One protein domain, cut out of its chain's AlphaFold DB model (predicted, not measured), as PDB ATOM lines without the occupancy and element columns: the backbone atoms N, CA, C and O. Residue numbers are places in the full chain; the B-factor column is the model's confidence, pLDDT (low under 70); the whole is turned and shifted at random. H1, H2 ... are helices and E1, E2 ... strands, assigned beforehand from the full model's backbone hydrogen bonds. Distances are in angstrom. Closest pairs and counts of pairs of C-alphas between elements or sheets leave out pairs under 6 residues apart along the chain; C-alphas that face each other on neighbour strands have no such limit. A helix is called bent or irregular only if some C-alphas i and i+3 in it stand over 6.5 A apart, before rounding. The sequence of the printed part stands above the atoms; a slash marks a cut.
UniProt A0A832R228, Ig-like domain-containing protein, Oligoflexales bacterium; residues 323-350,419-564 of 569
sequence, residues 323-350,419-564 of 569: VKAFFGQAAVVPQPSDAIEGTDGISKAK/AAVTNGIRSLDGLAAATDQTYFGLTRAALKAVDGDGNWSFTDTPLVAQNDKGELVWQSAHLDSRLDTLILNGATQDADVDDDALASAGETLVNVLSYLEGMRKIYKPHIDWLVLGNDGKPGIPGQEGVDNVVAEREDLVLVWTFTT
ATOM      1  N   VAL A 323      27.484  14.197   2.349       64.69
ATOM      2  CA  VAL A 323      26.685  13.696   3.471       64.69
ATOM      3  C   VAL A 323      27.531  13.733   4.741       64.69
ATOM      4  O   VAL A 323      27.090  14.237   5.773       64.69
ATOM      5  N   LYS A 324      28.796  13.310   4.660       68.38
ATOM      6  CA  LYS A 324      29.763  13.528   5.745       68.38
ATOM      7  C   LYS A 324      30.009  15.013   6.002       68.38
ATOM      8  O   LYS A 324      30.034  15.395   7.168       68.38
ATOM      9  N   ALA A 325      30.137  15.850   4.968       66.50
ATOM     10  CA  ALA A 325      30.301  17.299   5.147       66.50
ATOM     11  C   ALA A 325      29.114  17.922   5.904       66.50
ATOM     12  O   ALA A 325      29.315  18.686   6.846       66.50
ATOM     13  N   PHE A 326      27.889  17.532   5.542       65.25
ATOM     14  CA  PHE A 326      26.644  17.936   6.196       65.25
ATOM     15  C   PHE A 326      26.617  17.562   7.685       65.25
ATOM     16  O   PHE A 326      26.270  18.392   8.522       65.25
ATOM     17  N   PHE A 327      27.072  16.358   8.044       68.00
ATOM     18  CA  PHE A 327      27.205  15.937   9.444       68.00
ATOM     19  C   PHE A 327      28.474  16.457  10.154       68.00
ATOM     20  O   PHE A 327      28.767  16.012  11.266       68.00
ATOM     21  N   GLY A 328      29.242  17.369   9.545       66.12
ATOM     22  CA  GLY A 328      30.478  17.918  10.123       66.12
ATOM     23  C   GLY A 328      31.616  16.895  10.260       66.12
ATOM     24  O   GLY A 328      32.473  17.030  11.129       66.12
ATOM     25  N   GLN A 329      31.601  15.845   9.439       71.88
ATOM     26  CA  GLN A 329      32.563  14.743   9.443       71.88
ATOM     27  C   GLN A 329      33.635  14.918   8.350       71.88
ATOM     28  O   GLN A 329      33.606  15.849   7.543       71.88
ATOM     29  N   ALA A 330      34.603  13.998   8.309       73.12
ATOM     30  CA  ALA A 330      35.638  13.961   7.278       73.12
ATOM     31  C   ALA A 330      35.035  13.617   5.901       73.12
ATOM     32  O   ALA A 330      34.820  12.450   5.578       73.12
ATOM     33  N   ALA A 331      34.753  14.647   5.103       70.50
ATOM     34  CA  ALA A 331      34.164  14.521   3.772       70.50
ATOM     35  C   ALA A 331      35.182  14.178   2.671       70.50
ATOM     36  O   ALA A 331      34.796  13.761   1.583       70.50
ATOM     37  N   VAL A 332      36.478  14.351   2.942       74.56
ATOM     38  CA  VAL A 332      37.568  13.934   2.051       74.56
ATOM     39  C   VAL A 332      37.643  12.400   2.073       74.56
ATOM     40  O   VAL A 332      37.946  11.799   3.102       74.56
ATOM     41  N   VAL A 333      37.329  11.755   0.949       77.12
ATOM     42  CA  VAL A 333      37.348  10.289   0.799       77.12
ATOM     43  C   VAL A 333      38.774   9.714   0.700       77.12
ATOM     44  O   VAL A 333      39.015   8.698   1.359       77.12
ATOM     45  N   PRO A 334      39.730  10.305  -0.054       84.62
ATOM     46  CA  PRO A 334      41.124   9.849  -0.087       84.62
ATOM     47  C   PRO A 334      41.739   9.732   1.305       84.62
ATOM     48  O   PRO A 334      41.535  10.603   2.142       84.62
ATOM     49  N   GLN A 335      42.511   8.676   1.551       88.56
ATOM     50  CA  GLN A 335      43.113   8.417   2.862       88.56
ATOM     51  C   GLN A 335      44.642   8.355   2.785       88.56
ATOM     52  O   GLN A 335      45.161   7.877   1.779       88.56
ATOM     53  N   PRO A 336      45.372   8.760   3.843       92.31
ATOM     54  CA  PRO A 336      44.892   9.596   4.947       92.31
ATOM     55  C   PRO A 336      44.598  11.026   4.464       92.31
ATOM     56  O   PRO A 336      45.253  11.500   3.539       92.31
ATOM     57  N   SER A 337      43.666  11.723   5.117       88.38
ATOM     58  CA  SER A 337      43.331  13.126   4.831       88.38
ATOM     59  C   SER A 337      43.107  13.936   6.102       88.38
ATOM     60  O   SER A 337      42.406  13.477   7.008       88.38
ATOM     61  N   ASP A 338      43.628  15.158   6.148       85.81
ATOM     62  CA  ASP A 338      43.195  16.157   7.121       85.81
ATOM     63  C   ASP A 338      41.738  16.566   6.809       85.81
ATOM     64  O   ASP A 338      41.361  16.760   5.651       85.81
ATOM     65  N   ALA A 339      40.905  16.661   7.845       78.50
ATOM     66  CA  ALA A 339      39.491  17.020   7.741       78.50
ATOM     67  C   ALA A 339      39.271  18.488   8.124       78.50
ATOM     68  O   ALA A 339      40.068  19.069   8.856       78.50
ATOM     69  N   ILE A 340      38.174  19.089   7.664       71.50
ATOM     70  CA  ILE A 340      37.855  20.489   7.962       71.50
ATOM     71  C   ILE A 340      36.844  20.595   9.099       71.50
ATOM     72  O   ILE A 340      35.862  19.857   9.145       71.50
ATOM     73  N   GLU A 341      37.095  21.540  10.002       68.88
ATOM     74  CA  GLU A 341      36.235  21.892  11.131       68.88
ATOM     75  C   GLU A 341      35.763  23.348  10.955       68.88
ATOM     76  O   GLU A 341      36.472  24.302  11.280       68.88
ATOM     77  N   GLY A 342      34.560  23.533  10.402       62.59
ATOM     78  CA  GLY A 342      33.992  24.859  10.120       62.59
ATOM     79  C   GLY A 342      34.614  25.548   8.898       62.59
ATOM     80  O   GLY A 342      34.929  24.901   7.907       62.59
ATOM     81  N   THR A 343      34.760  26.876   8.937       56.34
ATOM     82  CA  THR A 343      35.239  27.671   7.788       56.34
ATOM     83  C   THR A 343      36.756  27.772   7.665       56.34
ATOM     84  O   THR A 343      37.240  28.115   6.587       56.34
ATOM     85  N   ASP A 344      37.500  27.552   8.754       62.19
ATOM     86  CA  ASP A 344      38.947  27.823   8.824       62.19
ATOM     87  C   ASP A 344      39.713  26.836   9.749       62.19
ATOM     88  O   ASP A 344      40.925  26.972   9.927       62.19
ATOM     89  N   GLY A 345      39.037  25.851  10.361       72.00
ATOM     90  CA  GLY A 345      39.651  24.841  11.233       72.00
ATOM     91  C   GLY A 345      40.075  23.573  10.484       72.00
ATOM     92  O   GLY A 345      39.444  23.180   9.505       72.00
ATOM     93  N   ILE A 346      41.132  22.906  10.966       79.75
ATOM     94  CA  ILE A 346      41.639  21.640  10.410       79.75
ATOM     95  C   ILE A 346      41.798  20.597  11.520       79.75
ATOM     96  O   ILE A 346      42.620  20.763  12.427       79.75
ATOM     97  N   SER A 347      41.089  19.476  11.387       86.06
ATOM     98  CA  SER A 347      41.346  18.246  12.131       86.06
ATOM     99  C   SER A 347      42.462  17.454  11.457       86.06
ATOM    100  O   SER A 347      42.332  16.988  10.326       86.06
ATOM    101  N   LYS A 348      43.581  17.287  12.162       89.62
ATOM    102  CA  LYS A 348      44.747  16.554  11.655       89.62
ATOM    103  C   LYS A 348      44.495  15.046  11.615       89.62
ATOM    104  O   LYS A 348      44.141  14.468  12.643       89.62
ATOM    105  N   ALA A 349      44.807  14.413  10.484       90.00
ATOM    106  CA  ALA A 349      44.704  12.973  10.247       90.00
ATOM    107  C   ALA A 349      45.500  12.133  11.259       90.00
ATOM    108  O   ALA A 349      45.085  11.033  11.616       90.00
ATOM    109  N   LYS A 350      46.650  12.654  11.720       92.94
ATOM    110  CA  LYS A 350      47.620  11.967  12.597       92.94
ATOM    111  C   LYS A 350      48.090  10.630  12.008       92.94
ATOM    112  O   LYS A 350      48.247   9.656  12.737       92.94
ATOM    113  N   ALA A 419      49.484  15.645  -1.095       91.44
ATOM    114  CA  ALA A 419      49.388  14.653  -2.157       91.44
ATOM    115  C   ALA A 419      48.665  15.255  -3.370       91.44
ATOM    116  O   ALA A 419      47.676  15.977  -3.222       91.44
ATOM    117  N   ALA A 420      49.170  14.961  -4.569       87.75
ATOM    118  CA  ALA A 420      48.624  15.459  -5.827       87.75
ATOM    119  C   ALA A 420      48.588  14.351  -6.891       87.75
ATOM    120  O   ALA A 420      49.585  13.670  -7.133       87.75
ATOM    121  N   VAL A 421      47.442  14.198  -7.547       83.75
ATOM    122  CA  VAL A 421      47.215  13.321  -8.702       83.75
ATOM    123  C   VAL A 421      47.033  14.201  -9.936       83.75
ATOM    124  O   VAL A 421      46.428  15.269  -9.828       83.75
ATOM    125  N   THR A 422      47.526  13.771 -11.097       79.69
ATOM    126  CA  THR A 422      47.425  14.523 -12.362       79.69
ATOM    127  C   THR A 422      46.659  13.766 -13.448       79.69
ATOM    128  O   THR A 422      46.545  12.535 -13.417       79.69
ATOM    129  N   ASN A 423      46.197  14.493 -14.470       70.94
ATOM    130  CA  ASN A 423      45.501  13.962 -15.655       70.94
ATOM    131  C   ASN A 423      46.378  13.045 -16.546       70.94
ATOM    132  O   ASN A 423      45.952  12.567 -17.601       70.94
ATOM    133  N   GLY A 424      47.620  12.776 -16.127       77.88
ATOM    134  CA  GLY A 424      48.499  11.791 -16.741       77.88
ATOM    135  C   GLY A 424      48.039  10.342 -16.542       77.88
ATOM    136  O   GLY A 424      48.472   9.484 -17.313       77.88
ATOM    137  N   ILE A 425      47.160  10.057 -15.569       78.31
ATOM    138  CA  ILE A 425      46.480   8.754 -15.468       78.31
ATOM    139  C   ILE A 425      45.489   8.609 -16.632       78.31
ATOM    140  O   ILE A 425      44.671   9.496 -16.881       78.31
ATOM    141  N   ARG A 426      45.549   7.480 -17.345       74.56
ATOM    142  CA  ARG A 426      44.704   7.182 -18.510       74.56
ATOM    143  C   ARG A 426      43.800   5.980 -18.273       74.56
ATOM    144  O   ARG A 426      44.212   5.019 -17.624       74.56
ATOM    145  N   SER A 427      42.587   6.026 -18.811       71.94
ATOM    146  CA  SER A 427      41.661   4.891 -18.886       71.94
ATOM    147  C   SER A 427      42.201   3.811 -19.836       71.94
ATOM    148  O   SER A 427      43.216   4.004 -20.514       71.94
ATOM    149  N   LEU A 428      41.576   2.629 -19.861       75.88
ATOM    150  CA  LEU A 428      42.039   1.497 -20.686       75.88
ATOM    151  C   LEU A 428      42.038   1.778 -22.203       75.88
ATOM    152  O   LEU A 428      42.837   1.185 -22.926       75.88
ATOM    153  N   ASP A 429      41.183   2.689 -22.664       67.50
ATOM    154  CA  ASP A 429      41.083   3.189 -24.043       67.50
ATOM    155  C   ASP A 429      42.092   4.310 -24.380       67.50
ATOM    156  O   ASP A 429      42.222   4.703 -25.538       67.50
ATOM    157  N   GLY A 430      42.850   4.801 -23.393       63.09
ATOM    158  CA  GLY A 430      43.866   5.843 -23.562       63.09
ATOM    159  C   GLY A 430      43.377   7.281 -23.346       63.09
ATOM    160  O   GLY A 430      44.206   8.198 -23.387       63.09
ATOM    161  N   LEU A 431      42.089   7.499 -23.060       58.84
ATOM    162  CA  LEU A 431      41.582   8.809 -22.637       58.84
ATOM    163  C   LEU A 431      42.139   9.190 -21.253       58.84
ATOM    164  O   LEU A 431      42.747   8.378 -20.557       58.84
ATOM    165  N   ALA A 432      42.007  10.455 -20.851       58.25
ATOM    166  CA  ALA A 432      42.336  10.858 -19.484       58.25
ATOM    167  C   ALA A 432      41.332  10.220 -18.514       58.25
ATOM    168  O   ALA A 432      40.138  10.445 -18.645       58.25
ATOM    169  N   ALA A 433      41.805   9.450 -17.528       52.34
ATOM    170  CA  ALA A 433      40.930   8.677 -16.633       52.34
ATOM    171  C   ALA A 433      40.062   9.538 -15.701       52.34
ATOM    172  O   ALA A 433      39.238   9.007 -14.964       52.34
ATOM    173  N   ALA A 434      40.346  10.837 -15.646       49.03
ATOM    174  CA  ALA A 434      39.959  11.700 -14.546       49.03
ATOM    175  C   ALA A 434      39.584  13.126 -14.981       49.03
ATOM    176  O   ALA A 434      39.451  14.001 -14.131       49.03
ATOM    177  N   THR A 435      39.357  13.368 -16.279       41.31
ATOM    178  CA  THR A 435      38.745  14.632 -16.743       41.31
ATOM    179  C   THR A 435      37.357  14.873 -16.161       41.31
ATOM    180  O   THR A 435      36.908  16.012 -16.101       41.31
ATOM    181  N   ASP A 436      36.715  13.802 -15.704       38.28
ATOM    182  CA  ASP A 436      35.345  13.772 -15.211       38.28
ATOM    183  C   ASP A 436      35.290  13.972 -13.675       38.28
ATOM    184  O   ASP A 436      34.208  14.047 -13.106       38.28
ATOM    185  N   GLN A 437      36.443  14.013 -12.978       38.53
ATOM    186  CA  GLN A 437      36.518  13.894 -11.506       38.53
ATOM    187  C   GLN A 437      37.290  15.014 -10.791       38.53
ATOM    188  O   GLN A 437      37.331  15.040  -9.556       38.53
ATOM    189  N   THR A 438      37.868  15.965 -11.526       35.03
ATOM    190  CA  THR A 438      38.607  17.097 -10.948       35.03
ATOM    191  C   THR A 438      37.685  18.237 -10.503       35.03
ATOM    192  O   THR A 438      37.747  19.331 -11.057       35.03
ATOM    193  N   TYR A 439      36.847  18.034  -9.485       39.59
ATOM    194  CA  TYR A 439      36.155  19.165  -8.842       39.59
ATOM    195  C   TYR A 439      35.946  19.009  -7.335       39.59
ATOM    196  O   TYR A 439      34.897  19.310  -6.767       39.59
ATOM    197  N   PHE A 440      37.024  18.689  -6.615       38.22
ATOM    198  CA  PHE A 440      37.105  19.234  -5.259       38.22
ATOM    199  C   PHE A 440      36.973  20.765  -5.380       38.22
ATOM    200  O   PHE A 440      37.608  21.344  -6.263       38.22
ATOM    201  N   GLY A 441      36.151  21.424  -4.548       36.00
ATOM    202  CA  GLY A 441      35.721  22.838  -4.701       36.00
ATOM    203  C   GLY A 441      36.815  23.923  -4.601       36.00
ATOM    204  O   GLY A 441      36.535  25.085  -4.320       36.00
ATOM    205  N   LEU A 442      38.065  23.518  -4.801       38.06
ATOM    206  CA  LEU A 442      39.340  24.200  -4.612       38.06
ATOM    207  C   LEU A 442      39.874  24.761  -5.932       38.06
ATOM    208  O   LEU A 442      40.483  25.828  -5.962       38.06
ATOM    209  N   THR A 443      39.612  24.039  -7.021       38.31
ATOM    210  CA  THR A 443      39.879  24.438  -8.403       38.31
ATOM    211  C   THR A 443      38.575  24.805  -9.093       38.31
ATOM    212  O   THR A 443      38.257  24.280 -10.153       38.31
ATOM    213  N   ARG A 444      37.855  25.797  -8.544       39.66
ATOM    214  CA  ARG A 444      37.110  26.703  -9.434       39.66
ATOM    215  C   ARG A 444      38.061  27.151 -10.547       39.66
ATOM    216  O   ARG A 444      39.260  27.298 -10.291       39.66
ATOM    217  N   ALA A 445      37.520  27.410 -11.737       38.78
ATOM    218  CA  ALA A 445      38.202  28.164 -12.784       38.78
ATOM    219  C   ALA A 445      38.556  29.558 -12.233       38.78
ATOM    220  O   ALA A 445      37.804  30.525 -12.351       38.78
ATOM    221  N   ALA A 446      39.672  29.619 -11.514       44.84
ATOM    222  CA  ALA A 446      40.150  30.796 -10.832       44.84
ATOM    223  C   ALA A 446      40.714  31.707 -11.904       44.84
ATOM    224  O   ALA A 446      41.575  31.282 -12.681       44.84
ATOM    225  N   LEU A 447      40.225  32.943 -11.980       47.19
ATOM    226  CA  LEU A 447      40.645  33.825 -13.050       47.19
ATOM    227  C   LEU A 447      42.145  34.072 -12.906       47.19
ATOM    228  O   LEU A 447      42.600  34.733 -11.970       47.19
ATOM    229  N   LYS A 448      42.903  33.538 -13.861       58.16
ATOM    230  CA  LYS A 448      44.317  33.827 -14.016       58.16
ATOM    231  C   LYS A 448      44.474  35.320 -14.293       58.16
ATOM    232  O   LYS A 448      44.157  35.800 -15.382       58.16
ATOM    233  N   ALA A 449      44.987  36.035 -13.307       58.69
ATOM    234  CA  ALA A 449      45.373  37.427 -13.413       58.69
ATOM    235  C   ALA A 449      46.894  37.495 -13.582       58.69
ATOM    236  O   ALA A 449      47.645  36.891 -12.815       58.69
ATOM    237  N   VAL A 450      47.338  38.233 -14.597       64.88
ATOM    238  CA  VAL A 450      48.755  38.523 -14.838       64.88
ATOM    239  C   VAL A 450      48.979  39.995 -14.529       64.88
ATOM    240  O   VAL A 450      48.228  40.843 -15.020       64.88
ATOM    241  N   ASP A 451      49.962  40.299 -13.685       67.44
ATOM    242  CA  ASP A 451      50.296  41.681 -13.335       67.44
ATOM    243  C   ASP A 451      51.145  42.376 -14.420       67.44
ATOM    244  O   ASP A 451      51.427  41.821 -15.485       67.44
ATOM    245  N   GLY A 452      51.526  43.633 -14.172       58.62
ATOM    246  CA  GLY A 452      52.328  44.422 -15.114       58.62
ATOM    247  C   GLY A 452      53.766  43.922 -15.307       58.62
ATOM    248  O   GLY A 452      54.388  44.295 -16.301       58.62
ATOM    249  N   ASP A 453      54.263  43.081 -14.398       70.62
ATOM    250  CA  ASP A 453      55.612  42.507 -14.415       70.62
ATOM    251  C   ASP A 453      55.620  41.065 -14.969       70.62
ATOM    252  O   ASP A 453      56.680  40.472 -15.169       70.62
ATOM    253  N   GLY A 454      54.441  40.511 -15.277       62.94
ATOM    254  CA  GLY A 454      54.261  39.181 -15.859       62.94
ATOM    255  C   GLY A 454      54.061  38.059 -14.838       62.94
ATOM    256  O   GLY A 454      53.974  36.897 -15.248       62.94
ATOM    257  N   ASN A 455      53.955  38.365 -13.541       70.69
ATOM    258  CA  ASN A 455      53.696  37.355 -12.514       70.69
ATOM    259  C   ASN A 455      52.254  36.856 -12.629       70.69
ATOM    260  O   ASN A 455      51.334  37.628 -12.909       70.69
ATOM    261  N   TRP A 456      52.049  35.557 -12.415       72.06
ATOM    262  CA  TRP A 456      50.720  34.954 -12.456       72.06
ATOM    263  C   TRP A 456      50.139  34.862 -11.049       72.06
ATOM    264  O   TRP A 456      50.821  34.546 -10.079       72.06
ATOM    265  N   SER A 457      48.843  35.110 -10.959       68.81
ATOM    266  CA  SER A 457      48.044  34.944  -9.754       68.81
ATOM    267  C   SER A 457      46.668  34.412 -10.140       68.81
ATOM    268  O   SER A 457      46.263  34.480 -11.303       68.81
ATOM    269  N   PHE A 458      45.937  33.875  -9.171       65.75
ATOM    270  CA  PHE A 458      44.624  33.286  -9.401       65.75
ATOM    271  C   PHE A 458      43.585  33.952  -8.503       65.75
ATOM    272  O   PHE A 458      43.642  33.818  -7.276       65.75
ATOM    273  N   THR A 459      42.639  34.667  -9.108       58.50
ATOM    274  CA  THR A 459      41.504  35.282  -8.416       58.50
ATOM    275  C   THR A 459      40.368  34.272  -8.290       58.50
ATOM    276  O   THR A 459      39.754  33.886  -9.282       58.50
ATOM    277  N   ASP A 460      40.072  33.860  -7.061       57.06
ATOM    278  CA  ASP A 460      38.932  32.996  -6.764       57.06
ATOM    279  C   ASP A 460      37.697  33.832  -6.414       57.06
ATOM    280  O   ASP A 460      37.763  34.753  -5.597       57.06
ATOM    281  N   THR A 461      36.544  33.467  -6.967       56.88
ATOM    282  CA  THR A 461      35.246  33.908  -6.442       56.88
ATOM    283  C   THR A 461      34.913  33.081  -5.188       56.88
ATOM    284  O   THR A 461      35.119  31.863  -5.229       56.88
ATOM    285  N   PRO A 462      34.365  33.660  -4.102       62.00
ATOM    286  CA  PRO A 462      33.847  32.893  -2.963       62.00
ATOM    287  C   PRO A 462      32.595  32.073  -3.316       62.00
ATOM    288  O   PRO A 462      31.802  32.473  -4.175       62.00
ATOM    289  N   LEU A 463      32.395  30.916  -2.682       61.75
ATOM    290  CA  LEU A 463      31.133  30.154  -2.769       61.75
ATOM    291  C   LEU A 463      30.019  30.808  -1.934       61.75
ATOM    292  O   LEU A 463      28.868  30.870  -2.371       61.75
ATOM    293  N   VAL A 464      30.390  31.343  -0.769       68.00
ATOM    294  CA  VAL A 464      29.534  32.052   0.191       68.00
ATOM    295  C   VAL A 464      30.165  33.391   0.581       68.00
ATOM    296  O   VAL A 464      31.390  33.520   0.600       68.00
ATOM    297  N   ALA A 465      29.345  34.386   0.909       73.69
ATOM    298  CA  ALA A 465      29.778  35.642   1.526       73.69
ATOM    299  C   ALA A 465      28.653  36.226   2.392       73.69
ATOM    300  O   ALA A 465      27.517  35.757   2.346       73.69
ATOM    301  N   GLN A 466      28.964  37.233   3.207       83.81
ATOM    302  CA  GLN A 466      27.949  37.917   4.005       83.81
ATOM    303  C   GLN A 466      27.100  38.849   3.133       83.81
ATOM    304  O   GLN A 466      27.641  39.585   2.308       83.81
ATOM    305  N   ASN A 467      25.783  38.830   3.335       78.00
ATOM    306  CA  ASN A 467      24.868  39.827   2.781       78.00
ATOM    307  C   ASN A 467      24.912  41.144   3.589       78.00
ATOM    308  O   ASN A 467      25.593  41.242   4.611       78.00
ATOM    309  N   ASP A 468      24.124  42.143   3.180       80.06
ATOM    310  CA  ASP A 468      24.044  43.460   3.842       80.06
ATOM    311  C   ASP A 468      23.587  43.418   5.318       80.06
ATOM    312  O   ASP A 468      23.715  44.411   6.038       80.06
ATOM    313  N   LYS A 469      23.057  42.281   5.791       83.88
ATOM    314  CA  LYS A 469      22.655  42.045   7.189       83.88
ATOM    315  C   LYS A 469      23.719  41.290   8.000       83.88
ATOM    316  O   LYS A 469      23.543  41.111   9.204       83.88
ATOM    317  N   GLY A 470      24.807  40.844   7.368       82.94
ATOM    318  CA  GLY A 470      25.848  40.008   7.979       82.94
ATOM    319  C   GLY A 470      25.553  38.501   7.970       82.94
ATOM    320  O   GLY A 470      26.348  37.728   8.507       82.94
ATOM    321  N   GLU A 471      24.442  38.072   7.363       84.31
ATOM    322  CA  GLU A 471      24.059  36.661   7.228       84.31
ATOM    323  C   GLU A 471      24.884  36.015   6.105       84.31
ATOM    324  O   GLU A 471      25.091  36.625   5.054       84.31
ATOM    325  N   LEU A 472      25.365  34.786   6.307       81.06
ATOM    326  CA  LEU A 472      26.159  34.073   5.306       81.06
ATOM    327  C   LEU A 472      25.238  33.488   4.225       81.06
ATOM    328  O   LEU A 472      24.384  32.660   4.528       81.06
ATOM    329  N   VAL A 473      25.419  33.907   2.971       74.62
ATOM    330  CA  VAL A 473      24.602  33.478   1.823       74.62
ATOM    331  C   VAL A 473      25.477  33.017   0.659       74.62
ATOM    332  O   VAL A 473      26.589  33.520   0.449       74.62
ATOM    333  N   TRP A 474      24.980  32.064  -0.132       68.88
ATOM    334  CA  TRP A 474      25.665  31.615  -1.343       68.88
ATOM    335  C   TRP A 474      25.673  32.709  -2.417       68.88
ATOM    336  O   TRP A 474      24.766  33.533  -2.498       68.88
ATOM    337  N   GLN A 475      26.738  32.755  -3.218       55.81
ATOM    338  CA  GLN A 475      27.035  33.895  -4.101       55.81
ATOM    339  C   GLN A 475      26.635  33.688  -5.572       55.81
ATOM    340  O   GLN A 475      26.945  34.527  -6.415       55.81
ATOM    341  N   SER A 476      25.986  32.573  -5.917       49.59
ATOM    342  CA  SER A 476      25.581  32.280  -7.298       49.59
ATOM    343  C   SER A 476      24.266  31.514  -7.353       49.59
ATOM    344  O   SER A 476      24.180  30.403  -6.834       49.59
ATOM    345  N   ALA A 477      23.277  32.062  -8.063       46.31
ATOM    346  CA  ALA A 477      22.012  31.384  -8.350       46.31
ATOM    347  C   ALA A 477      22.195  30.084  -9.165       46.31
ATOM    348  O   ALA A 477      21.347  29.204  -9.125       46.31
ATOM    349  N   HIS A 478      23.328  29.922  -9.860       45.56
ATOM    350  CA  HIS A 478      23.663  28.700 -10.603       45.56
ATOM    351  C   HIS A 478      24.280  27.592  -9.730       45.56
ATOM    352  O   HIS A 478      24.619  26.532 -10.246       45.56
ATOM    353  N   LEU A 479      24.462  27.835  -8.427       48.19
ATOM    354  CA  LEU A 479      24.932  26.851  -7.440       48.19
ATOM    355  C   LEU A 479      23.873  26.568  -6.369       48.19
ATOM    356  O   LEU A 479      24.192  26.126  -5.267       48.19
ATOM    357  N   ASP A 480      22.610  26.845  -6.689       54.69
ATOM    358  CA  ASP A 480      21.477  26.554  -5.827       54.69
ATOM    359  C   ASP A 480      21.093  25.069  -5.924       54.69
ATOM    360  O   ASP A 480      20.254  24.670  -6.730       54.69
ATOM    361  N   SER A 481      21.737  24.233  -5.103       62.84
ATOM    362  CA  SER A 481      21.402  22.808  -4.987       62.84
ATOM    363  C   SER A 481      20.387  22.522  -3.873       62.84
ATOM    364  O   SER A 481      20.347  21.397  -3.370       62.84
ATOM    365  N   ARG A 482      19.560  23.502  -3.461       70.81
ATOM    366  CA  ARG A 482      18.507  23.270  -2.452       70.81
ATOM    367  C   ARG A 482      17.553  22.149  -2.876       70.81
ATOM    368  O   ARG A 482      17.154  21.371  -2.021       70.81
ATOM    369  N   LEU A 483      17.278  21.993  -4.175       70.88
ATOM    370  CA  LEU A 483      16.568  20.834  -4.737       70.88
ATOM    371  C   LEU A 483      17.198  19.497  -4.323       70.88
ATOM    372  O   LEU A 483      16.522  18.601  -3.823       70.88
ATOM    373  N   ASP A 484      18.506  19.366  -4.516       68.62
ATOM    374  CA  ASP A 484      19.233  18.122  -4.259       68.62
ATOM    375  C   ASP A 484      19.358  17.864  -2.747       68.62
ATOM    376  O   ASP A 484      19.327  16.720  -2.297       68.62
ATOM    377  N   THR A 485      19.399  18.936  -1.950       69.44
ATOM    378  CA  THR A 485      19.286  18.896  -0.488       69.44
ATOM    379  C   THR A 485      17.894  18.479  -0.001       69.44
ATOM    380  O   THR A 485      17.801  17.678   0.925       69.44
ATOM    381  N   LEU A 486      16.813  18.970  -0.612       71.38
ATOM    382  CA  LEU A 486      15.444  18.543  -0.300       71.38
ATOM    383  C   LEU A 486      15.282  17.040  -0.554       71.38
ATOM    384  O   LEU A 486      14.776  16.324   0.310       71.38
ATOM    385  N   ILE A 487      15.792  16.541  -1.685       69.75
ATOM    386  CA  ILE A 487      15.773  15.108  -2.014       69.75
ATOM    387  C   ILE A 487      16.617  14.297  -1.018       69.75
ATOM    388  O   ILE A 487      16.166  13.253  -0.545       69.75
ATOM    389  N   LEU A 488      17.805  14.783  -0.637       67.62
ATOM    390  CA  LEU A 488      18.636  14.167   0.411       67.62
ATOM    391  C   LEU A 488      17.902  14.087   1.764       67.62
ATOM    392  O   LEU A 488      18.049  13.101   2.489       67.62
ATOM    393  N   ASN A 489      17.086  15.099   2.075       69.81
ATOM    394  CA  ASN A 489      16.236  15.171   3.265       69.81
ATOM    395  C   ASN A 489      14.928  14.359   3.141       69.81
ATOM    396  O   ASN A 489      14.163  14.292   4.103       69.81
ATOM    397  N   GLY A 490      14.690  13.699   2.002       72.56
ATOM    398  CA  GLY A 490      13.572  12.778   1.784       72.56
ATOM    399  C   GLY A 490      12.374  13.346   1.021       72.56
ATOM    400  O   GLY A 490      11.379  12.634   0.902       72.56
ATOM    401  N   ALA A 491      12.448  14.568   0.486       75.31
ATOM    402  CA  ALA A 491      11.397  15.114  -0.373       75.31
ATOM    403  C   ALA A 491      11.390  14.412  -1.743       75.31
ATOM    404  O   ALA A 491      12.413  14.322  -2.426       75.31
ATOM    405  N   THR A 492      10.225  13.920  -2.159       70.88
ATOM    406  CA  THR A 492      10.047  13.138  -3.398       70.88
ATOM    407  C   THR A 492       8.928  13.649  -4.305       70.88
ATOM    408  O   THR A 492       8.853  13.245  -5.466       70.88
ATOM    409  N   GLN A 493       8.090  14.547  -3.789       66.75
ATOM    410  CA  GLN A 493       6.906  15.129  -4.425       66.75
ATOM    411  C   GLN A 493       6.663  16.540  -3.857       66.75
ATOM    412  O   GLN A 493       7.134  16.865  -2.768       66.75
ATOM    413  N   ASP A 494       5.886  17.366  -4.556       65.50
ATOM    414  CA  ASP A 494       5.688  18.790  -4.215       65.50
ATOM    415  C   ASP A 494       5.074  19.009  -2.824       65.50
ATOM    416  O   ASP A 494       5.395  19.975  -2.140       65.50
ATOM    417  N   ALA A 495       4.229  18.076  -2.374       65.44
ATOM    418  CA  ALA A 495       3.626  18.096  -1.041       65.44
ATOM    419  C   ALA A 495       4.642  17.927   0.109       65.44
ATOM    420  O   ALA A 495       4.285  18.166   1.261       65.44
ATOM    421  N   ASP A 496       5.882  17.530  -0.198       71.81
ATOM    422  CA  ASP A 496       6.982  17.409   0.761       71.81
ATOM    423  C   ASP A 496       7.833  18.705   0.848       71.81
ATOM    424  O   ASP A 496       8.816  18.735   1.588       71.81
ATOM    425  N   VAL A 497       7.510  19.760   0.077       79.44
ATOM    426  CA  VAL A 497       8.322  20.990  -0.050       79.44
ATOM    427  C   VAL A 497       7.561  22.228   0.447       79.44
ATOM    428  O   VAL A 497       6.851  22.891  -0.308       79.44
ATOM    429  N   ASP A 498       7.760  22.579   1.718       82.94
ATOM    430  CA  ASP A 498       7.225  23.796   2.349       82.94
ATOM    431  C   ASP A 498       8.315  24.851   2.664       82.94
ATOM    432  O   ASP A 498       9.498  24.664   2.365       82.94
ATOM    433  N   ASP A 499       7.906  25.999   3.221       85.56
ATOM    434  CA  ASP A 499       8.809  27.104   3.600       85.56
ATOM    435  C   ASP A 499       9.905  26.662   4.591       85.56
ATOM    436  O   ASP A 499      11.065  27.063   4.457       85.56
ATOM    437  N   ASP A 500       9.557  25.821   5.571       86.06
ATOM    438  CA  ASP A 500      10.482  25.345   6.606       86.06
ATOM    439  C   ASP A 500      11.503  24.360   6.004       86.06
ATOM    440  O   ASP A 500      12.705  24.443   6.285       86.06
ATOM    441  N   ALA A 501      11.056  23.469   5.112       83.44
ATOM    442  CA  ALA A 501      11.915  22.570   4.347       83.44
ATOM    443  C   ALA A 501      12.880  23.347   3.434       83.44
ATOM    444  O   ALA A 501      14.068  23.013   3.365       83.44
ATOM    445  N   LEU A 502      12.413  24.416   2.779       82.38
ATOM    446  CA  LEU A 502      13.246  25.286   1.942       82.38
ATOM    447  C   LEU A 502      14.272  26.087   2.737       82.38
ATOM    448  O   LEU A 502      15.418  26.213   2.291       82.38
ATOM    449  N   ALA A 503      13.892  26.606   3.904       85.19
ATOM    450  CA  ALA A 503      14.811  27.278   4.814       85.19
ATOM    451  C   ALA A 503      15.901  26.307   5.294       85.19
ATOM    452  O   ALA A 503      17.090  26.599   5.156       85.19
ATOM    453  N   SER A 504      15.510  25.110   5.745       82.38
ATOM    454  CA  SER A 504      16.431  24.048   6.172       82.38
ATOM    455  C   SER A 504      17.375  23.593   5.049       82.38
ATOM    456  O   SER A 504      18.580  23.414   5.266       82.38
ATOM    457  N   ALA A 505      16.866  23.468   3.818       77.12
ATOM    458  CA  ALA A 505      17.677  23.166   2.643       77.12
ATOM    459  C   ALA A 505      18.654  24.306   2.305       77.12
ATOM    460  O   ALA A 505      19.800  24.044   1.939       77.12
ATOM    461  N   GLY A 506      18.241  25.566   2.472       77.62
ATOM    462  CA  GLY A 506      19.092  26.747   2.304       77.62
ATOM    463  C   GLY A 506      20.226  26.824   3.329       77.62
ATOM    464  O   GLY A 506      21.380  27.006   2.946       77.62
ATOM    465  N   GLU A 507      19.933  26.621   4.616       80.31
ATOM    466  CA  GLU A 507      20.952  26.546   5.677       80.31
ATOM    467  C   GLU A 507      21.951  25.411   5.411       80.31
ATOM    468  O   GLU A 507      23.166  25.592   5.505       80.31
ATOM    469  N   THR A 508      21.443  24.245   5.011       74.00
ATOM    470  CA  THR A 508      22.256  23.079   4.648       74.00
ATOM    471  C   THR A 508      23.161  23.363   3.447       74.00
ATOM    472  O   THR A 508      24.357  23.062   3.504       74.00
ATOM    473  N   LEU A 509      22.637  23.997   2.393       72.19
ATOM    474  CA  LEU A 509      23.420  24.429   1.235       72.19
ATOM    475  C   LEU A 509      24.532  25.402   1.651       72.19
ATOM    476  O   LEU A 509      25.689  25.207   1.274       72.19
ATOM    477  N   VAL A 510      24.215  26.415   2.467       74.44
ATOM    478  CA  VAL A 510      25.215  27.351   3.009       74.44
ATOM    479  C   VAL A 510      26.293  26.602   3.790       74.44
ATOM    480  O   VAL A 510      27.472  26.891   3.589       74.44
ATOM    481  N   ASN A 511      25.940  25.618   4.619       73.38
ATOM    482  CA  ASN A 511      26.905  24.824   5.386       73.38
ATOM    483  C   ASN A 511      27.848  24.012   4.478       73.38
ATOM    484  O   ASN A 511      29.068  24.083   4.648       73.38
ATOM    485  N   VAL A 512      27.321  23.304   3.474       71.56
ATOM    486  CA  VAL A 512      28.137  22.526   2.519       71.56
ATOM    487  C   VAL A 512      29.035  23.442   1.680       71.56
ATOM    488  O   VAL A 512      30.233  23.185   1.549       71.56
ATOM    489  N   LEU A 513      28.504  24.555   1.166       71.94
ATOM    490  CA  LEU A 513      29.290  25.544   0.420       71.94
ATOM    491  C   LEU A 513      30.339  26.245   1.299       71.94
ATOM    492  O   LEU A 513      31.420  26.561   0.808       71.94
ATOM    493  N   SER A 514      30.065  26.443   2.590       74.44
ATOM    494  CA  SER A 514      31.030  26.983   3.560       74.44
ATOM    495  C   SER A 514      32.164  26.003   3.851       74.44
ATOM    496  O   SER A 514      33.312  26.428   3.978       74.44
ATOM    497  N   TYR A 515      31.873  24.699   3.903       73.00
ATOM    498  CA  TYR A 515      32.886  23.648   4.011       73.00
ATOM    499  C   TYR A 515      33.777  23.624   2.761       73.00
ATOM    500  O   TYR A 515      35.001  23.679   2.869       73.00
ATOM    501  N   LEU A 516      33.174  23.635   1.565       72.25
ATOM    502  CA  LEU A 516      33.886  23.738   0.284       72.25
ATOM    503  C   LEU A 516      34.750  25.016   0.200       72.25
ATOM    504  O   LEU A 516      35.896  24.948  -0.239       72.25
ATOM    505  N   GLU A 517      34.249  26.160   0.675       72.38
ATOM    506  CA  GLU A 517      34.978  27.436   0.741       72.38
ATOM    507  C   GLU A 517      36.139  27.400   1.748       72.38
ATOM    508  O   GLU A 517      37.228  27.900   1.454       72.38
ATOM    509  N   GLY A 518      35.944  26.777   2.912       74.50
ATOM    510  CA  GLY A 518      37.004  26.544   3.894       74.50
ATOM    511  C   GLY A 518      38.119  25.675   3.322       74.50
ATOM    512  O   GLY A 518      39.296  26.038   3.390       74.50
ATOM    513  N   MET A 519      37.750  24.587   2.637       72.69
ATOM    514  CA  MET A 519      38.713  23.760   1.915       72.69
ATOM    515  C   MET A 519      39.432  24.584   0.847       72.69
ATOM    516  O   MET A 519      40.660  24.547   0.784       72.69
ATOM    517  N   ARG A 520      38.709  25.380   0.045       73.50
ATOM    518  CA  ARG A 520      39.294  26.226  -1.008       73.50
ATOM    519  C   ARG A 520      40.373  27.146  -0.443       73.50
ATOM    520  O   ARG A 520      41.466  27.189  -0.998       73.50
ATOM    521  N   LYS A 521      40.112  27.836   0.674       75.31
ATOM    522  CA  LYS A 521      41.103  28.697   1.347       75.31
ATOM    523  C   LYS A 521      42.360  27.933   1.772       75.31
ATOM    524  O   LYS A 521      43.461  28.435   1.571       75.31
ATOM    525  N   ILE A 522      42.189  26.748   2.360       77.12
ATOM    526  CA  ILE A 522      43.281  25.928   2.903       77.12
ATOM    527  C   ILE A 522      44.137  25.324   1.791       77.12
ATOM    528  O   ILE A 522      45.362  25.364   1.865       77.12
ATOM    529  N   TYR A 523      43.509  24.827   0.731       78.50
ATOM    530  CA  TYR A 523      44.213  24.179  -0.370       78.50
ATOM    531  C   TYR A 523      44.737  25.136  -1.436       78.50
ATOM    532  O   TYR A 523      45.669  24.767  -2.152       78.50
ATOM    533  N   LYS A 524      44.199  26.359  -1.540       78.81
ATOM    534  CA  LYS A 524      44.644  27.354  -2.525       78.81
ATOM    535  C   LYS A 524      46.175  27.513  -2.545       78.81
ATOM    536  O   LYS A 524      46.745  27.266  -3.600       78.81
ATOM    537  N   PRO A 525      46.888  27.828  -1.442       84.19
ATOM    538  CA  PRO A 525      48.340  28.035  -1.493       84.19
ATOM    539  C   PRO A 525      49.120  26.823  -2.024       84.19
ATOM    540  O   PRO A 525      50.173  26.989  -2.634       84.19
ATOM    541  N   HIS A 526      48.594  25.615  -1.810       86.62
ATOM    542  CA  HIS A 526      49.162  24.366  -2.306       86.62
ATOM    543  C   HIS A 526      48.902  24.172  -3.809       86.62
ATOM    544  O   HIS A 526      49.802  23.786  -4.548       86.62
ATOM    545  N   ILE A 527      47.692  24.481  -4.278       81.12
ATOM    546  CA  ILE A 527      47.286  24.378  -5.689       81.12
ATOM    547  C   ILE A 527      47.949  25.460  -6.548       81.12
ATOM    548  O   ILE A 527      48.437  25.161  -7.636       81.12
ATOM    549  N   ASP A 528      48.008  26.701  -6.057       81.56
ATOM    550  CA  ASP A 528      48.750  27.793  -6.690       81.56
ATOM    551  C   ASP A 528      50.234  27.393  -6.845       81.56
ATOM    552  O   ASP A 528      50.782  27.536  -7.935       81.56
ATOM    553  N   TRP A 529      50.855  26.796  -5.816       87.69
ATOM    554  CA  TRP A 529      52.235  26.291  -5.891       87.69
ATOM    555  C   TRP A 529      52.424  25.157  -6.912       87.69
ATOM    556  O   TRP A 529      53.376  25.196  -7.688       87.69
ATOM    557  N   LEU A 530      51.513  24.177  -6.986       86.25
ATOM    558  CA  LEU A 530      51.607  23.075  -7.961       86.25
ATOM    559  C   LEU A 530      51.712  23.580  -9.418       86.25
ATOM    560  O   LEU A 530      52.336  22.914 -10.247       86.25
ATOM    561  N   VAL A 531      51.140  24.754  -9.709       81.50
ATOM    562  CA  VAL A 531      51.130  25.404 -11.033       81.50
ATOM    563  C   VAL A 531      52.211  26.482 -11.195       81.50
ATOM    564  O   VAL A 531      52.579  26.784 -12.327       81.50
ATOM    565  N   LEU A 532      52.726  27.070 -10.109       83.62
ATOM    566  CA  LEU A 532      53.658  28.215 -10.133       83.62
ATOM    567  C   LEU A 532      55.063  27.922  -9.578       83.62
ATOM    568  O   LEU A 532      55.911  28.810  -9.594       83.62
ATOM    569  N   GLY A 533      55.314  26.718  -9.062       85.31
ATOM    570  CA  GLY A 533      56.609  26.359  -8.483       85.31
ATOM    571  C   GLY A 533      56.984  27.186  -7.245       85.31
ATOM    572  O   GLY A 533      56.183  27.960  -6.709       85.31
ATOM    573  N   ASN A 534      58.216  27.027  -6.753       81.62
ATOM    574  CA  ASN A 534      58.725  27.825  -5.629       81.62
ATOM    575  C   ASN A 534      59.163  29.237  -6.060       81.62
ATOM    576  O   ASN A 534      59.308  30.107  -5.200       81.62
ATOM    577  N   ASP A 535      59.391  29.482  -7.356       77.25
ATOM    578  CA  ASP A 535      59.768  30.805  -7.874       77.25
ATOM    579  C   ASP A 535      58.559  31.711  -8.200       77.25
ATOM    580  O   ASP A 535      58.739  32.906  -8.457       77.25
ATOM    581  N   GLY A 536      57.340  31.159  -8.128       75.88
ATOM    582  CA  GLY A 536      56.076  31.868  -8.313       75.88
ATOM    583  C   GLY A 536      55.705  32.135  -9.773       75.88
ATOM    584  O   GLY A 536      54.821  32.959 -10.025       75.88
ATOM    585  N   LYS A 537      56.366  31.489 -10.742       74.94
ATOM    586  CA  LYS A 537      56.180  31.751 -12.172       74.94
ATOM    587  C   LYS A 537      55.588  30.560 -12.918       74.94
ATOM    588  O   LYS A 537      55.780  29.411 -12.542       74.94
ATOM    589  N   PRO A 538      54.884  30.813 -14.031       68.31
ATOM    590  CA  PRO A 538      54.489  29.749 -14.944       68.31
ATOM    591  C   PRO A 538      55.699  29.076 -15.600       68.31
ATOM    592  O   PRO A 538      56.668  29.733 -15.982       68.31
ATOM    593  N   GLY A 539      55.573  27.782 -15.865       70.38
ATOM    594  CA  GLY A 539      56.534  27.025 -16.655       70.38
ATOM    595  C   GLY A 539      55.933  25.722 -17.171       70.38
ATOM    596  O   GLY A 539      54.831  25.333 -16.788       70.38
ATOM    597  N   ILE A 540      56.651  25.049 -18.070       76.25
ATOM    598  CA  ILE A 540      56.253  23.731 -18.577       76.25
ATOM    599  C   ILE A 540      56.968  22.666 -17.728       76.25
ATOM    600  O   ILE A 540      58.202  22.616 -17.763       76.25
ATOM    601  N   PRO A 541      56.240  21.806 -16.985       79.50
ATOM    602  CA  PRO A 541      56.842  20.799 -16.114       79.50
ATOM    603  C   PRO A 541      57.887  19.937 -16.826       79.50
ATOM    604  O   PRO A 541      57.643  19.388 -17.903       79.50
ATOM    605  N   GLY A 542      59.059  19.797 -16.204       75.94
ATOM    606  CA  GLY A 542      60.186  19.036 -16.750       75.94
ATOM    607  C   GLY A 542      61.138  19.824 -17.659       75.94
ATOM    608  O   GLY A 542      62.077  19.227 -18.185       75.94
ATOM    609  N   GLN A 543      60.942  21.136 -17.837       80.25
ATOM    610  CA  GLN A 543      61.980  22.018 -18.381       80.25
ATOM    611  C   GLN A 543      63.090  22.293 -17.350       80.25
ATOM    612  O   GLN A 543      62.876  22.245 -16.141       80.25
ATOM    613  N   GLU A 544      64.300  22.584 -17.830       77.81
ATOM    614  CA  GLU A 544      65.430  22.928 -16.961       77.81
ATOM    615  C   GLU A 544      65.176  24.266 -16.247       77.81
ATOM    616  O   GLU A 544      64.865  25.269 -16.887       77.81
ATOM    617  N   GLY A 545      65.302  24.274 -14.916       74.62
ATOM    618  CA  GLY A 545      65.028  25.452 -14.084       74.62
ATOM    619  C   GLY A 545      63.547  25.708 -13.774       74.62
ATOM    620  O   GLY A 545      63.249  26.729 -13.168       74.62
ATOM    621  N   VAL A 546      62.644  24.798 -14.159       79.06
ATOM    622  CA  VAL A 546      61.198  24.867 -13.893       79.06
ATOM    623  C   VAL A 546      60.823  23.796 -12.864       79.06
ATOM    624  O   VAL A 546      61.035  22.608 -13.112       79.06
ATOM    625  N   ASP A 547      60.268  24.197 -11.717       78.00
ATOM    626  CA  ASP A 547      59.885  23.297 -10.615       78.00
ATOM    627  C   ASP A 547      58.363  23.102 -10.457       78.00
ATOM    628  O   ASP A 547      57.905  22.390  -9.562       78.00
ATOM    629  N   ASN A 548      57.582  23.664 -11.380       85.31
ATOM    630  CA  ASN A 548      56.141  23.478 -11.522       85.31
ATOM    631  C   ASN A 548      55.798  21.984 -11.689       85.31
ATOM    632  O   ASN A 548      56.403  21.265 -12.492       85.31
ATOM    633  N   VAL A 549      54.789  21.513 -10.955       83.69
ATOM    634  CA  VAL A 549      54.350  20.106 -10.967       83.69
ATOM    635  C   VAL A 549      53.398  19.833 -12.131       83.69
ATOM    636  O   VAL A 549      53.447  18.758 -12.733       83.69
ATOM    637  N   VAL A 550      52.572  20.825 -12.462       78.25
ATOM    638  CA  VAL A 550      51.620  20.864 -13.579       78.25
ATOM    639  C   VAL A 550      51.746  22.197 -14.327       78.25
ATOM    640  O   VAL A 550      52.239  23.174 -13.769       78.25
ATOM    641  N   ALA A 551      51.329  22.242 -15.597       74.69
ATOM    642  CA  ALA A 551      51.353  23.482 -16.381       74.69
ATOM    643  C   ALA A 551      50.158  24.396 -16.051       74.69
ATOM    644  O   ALA A 551      50.281  25.618 -16.064       74.69
ATOM    645  N   GLU A 552      49.008  23.790 -15.754       69.88
ATOM    646  CA  GLU A 552      47.724  24.437 -15.472       69.88
ATOM    647  C   GLU A 552      46.999  23.704 -14.325       69.88
ATOM    648  O   GLU A 552      47.342  22.565 -13.992       69.88
ATOM    649  N   ARG A 553      46.000  24.336 -13.690       70.69
ATOM    650  CA  ARG A 553      45.239  23.708 -12.583       70.69
ATOM    651  C   ARG A 553      44.419  22.523 -13.074       70.69
ATOM    652  O   ARG A 553      44.234  21.550 -12.357       70.69
ATOM    653  N   GLU A 554      43.969  22.631 -14.311       64.75
ATOM    654  CA  GLU A 554      43.190  21.689 -15.100       64.75
ATOM    655  C   GLU A 554      43.965  20.387 -15.394       64.75
ATOM    656  O   GLU A 554      43.369  19.384 -15.779       64.75
ATOM    657  N   ASP A 555      45.290  20.381 -15.181       69.75
ATOM    658  CA  ASP A 555      46.118  19.173 -15.245       69.75
ATOM    659  C   ASP A 555      46.161  18.395 -13.910       69.75
ATOM    660  O   ASP A 555      46.664  17.267 -13.862       69.75
ATOM    661  N   LEU A 556      45.620  18.957 -12.823       72.75
ATOM    662  CA  LEU A 556      45.394  18.251 -11.560       72.75
ATOM    663  C   LEU A 556      44.120  17.399 -11.648       72.75
ATOM    664  O   LEU A 556      43.237  17.630 -12.468       72.75
ATOM    665  N   VAL A 557      44.044  16.383 -10.794       69.88
ATOM    666  CA  VAL A 557      42.912  15.445 -10.685       69.88
ATOM    667  C   VAL A 557      42.356  15.427  -9.278       69.88
ATOM    668  O   VAL A 557      41.156  15.535  -9.048       69.88
ATOM    669  N   LEU A 558      43.263  15.311  -8.320       75.44
ATOM    670  CA  LEU A 558      42.935  15.229  -6.917       75.44
ATOM    671  C   LEU A 558      44.091  15.836  -6.134       75.44
ATOM    672  O   LEU A 558      45.249  15.491  -6.369       75.44
ATOM    673  N   VAL A 559      43.776  16.727  -5.201       79.50
ATOM    674  CA  VAL A 559      44.745  17.344  -4.297       79.50
ATOM    675  C   VAL A 559      44.176  17.297  -2.890       79.50
ATOM    676  O   VAL A 559      43.036  17.706  -2.674       79.50
ATOM    677  N   TRP A 560      44.961  16.793  -1.943       85.25
ATOM    678  CA  TRP A 560      44.598  16.764  -0.530       85.25
ATOM    679  C   TRP A 560      45.846  16.821   0.351       85.25
ATOM    680  O   TRP A 560      46.967  16.591  -0.111       85.25
ATOM    681  N   THR A 561      45.658  17.125   1.629       89.75
ATOM    682  CA  THR A 561      46.728  17.163   2.623       89.75
ATOM    683  C   THR A 561      46.464  16.156   3.721       89.75
ATOM    684  O   THR A 561      45.325  15.761   3.975       89.75
ATOM    685  N   PHE A 562      47.530  15.743   4.395       92.75
ATOM    686  CA  PHE A 562      47.444  15.024   5.657       92.75
ATOM    687  C   PHE A 562      48.620  15.395   6.556       92.75
ATOM    688  O   PHE A 562      49.738  15.619   6.090       92.75
ATOM    689  N   THR A 563      48.380  15.410   7.861       94.69
ATOM    690  CA  THR A 563      49.420  15.603   8.868       94.69
ATOM    691  C   THR A 563      49.750  14.276   9.552       94.69
ATOM    692  O   THR A 563      48.849  13.568  10.016       94.69
ATOM    693  N   THR A 564      51.036  13.938   9.659       96.12
ATOM    694  CA  THR A 564      51.500  12.742  10.387       96.12
ATOM    695  C   THR A 564      51.325  12.874  11.905       96.12
ATOM    696  O   THR A 564      51.232  13.968  12.469       96.12
TER     697      THR A 564
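This is residues 323 to 350 and 419 to 564 of the 569 residues of the protein "Ig-like domain-containing protein" of Oligoflexales bacterium (UniProt A0A832R228). One long helix, H3, makes the spine along the longest axis, bent near its far end, with small two-stranded hairpins set round it. E1 with E2 and E6 with E7 sit by its first arm on different sides, the short helix H2 crosses near its start, and the hairpin E4 and E5 and the strand pair E3 and E8 sit on opposite sides of its second arm. The printed part has 174 residues, under half of them in named elements, in the order H1 E1 E2 E3 E4 E5 E6 E7 H2 H3 E8; the class is mixed, with four separate antiparallel sheets of two strands. It is only just compact, close to loose, with a radius of gyration of the C-alphas of 18.7 A and spans of 63 by 44 by 35 A.

Start at H1, residues 323 to 326; it touches residues 508 to 515 alone of H3a, residues 499 to 522, the C-alphas of Phe 326 and Val 512 being closest at 6.1 A. Next find the hairpin E1, residues 339 to 341, and E2, residues 345 to 347, with N 339 and O 347 2.9 A apart; its closest C-alphas to H3a are those of Ile 340 and Met 519, 6.9 A. E3, residues 419 to 422, is antiparallel to E8, residues 556 to 563, with N 421 and O 558 at 2.8 A. In the hairpin E4, residues 447 to 450, and E5, residues 456 to 459, N 449 and O 457 are 2.8 A apart. The closest C-alphas of E5 and H3b, residues 525 to 532, are those of Phe 458 and Asp 528, 7.4 A; those of E8 and H3b are Val 559 and Ile 527, 7.6 A. In the hairpin E6, residues 464 to 466, and E7, residues 472 to 474, N 465 and O 473 are 2.9 A apart; the closest C-alphas of E7 and H3a are those of Trp 474 and Val 510, 6.1 A. H2, residues 482 to 488, touches residues 501 to 509 alone of H3a, about perpendicular at 82 degrees, closest at the C-alphas of Arg 482 and Ala 505, 5.2 A. In H2, H3a and H3b every O i to N i+4 pair is within hydrogen-bond range; H1 is too short for one.

Find C-alpha 323 at (26.685, 13.696, 3.471), where H1 begins. H3, residues 499 to 532, was assigned as one helix by its hydrogen bonds but is bent: C-alphas 522 and 525 are 7.0 A apart, and its arms stand at a steep tilt of 56 degrees. From C-alpha 499 at (8.809, 27.104, 3.600), H3a runs 34.5 A; H3b is 10.1 A long. E8 runs 21.0 A, to C-alpha 563 at (49.420, 15.603, 8.868).

The C-alphas of Ala 495 and Glu 544, the two farthest apart, are 64.0 A apart. Residues 351 to 418 are not printed, and C-alphas 350 and 419 are 15.1 A apart across the cut. The links H1 to E1, E3 to E4 and H3 to E8 are long. Mean pLDDT of the printed part is 71.3; 64 residues are under 70, among them residues 429 to 452.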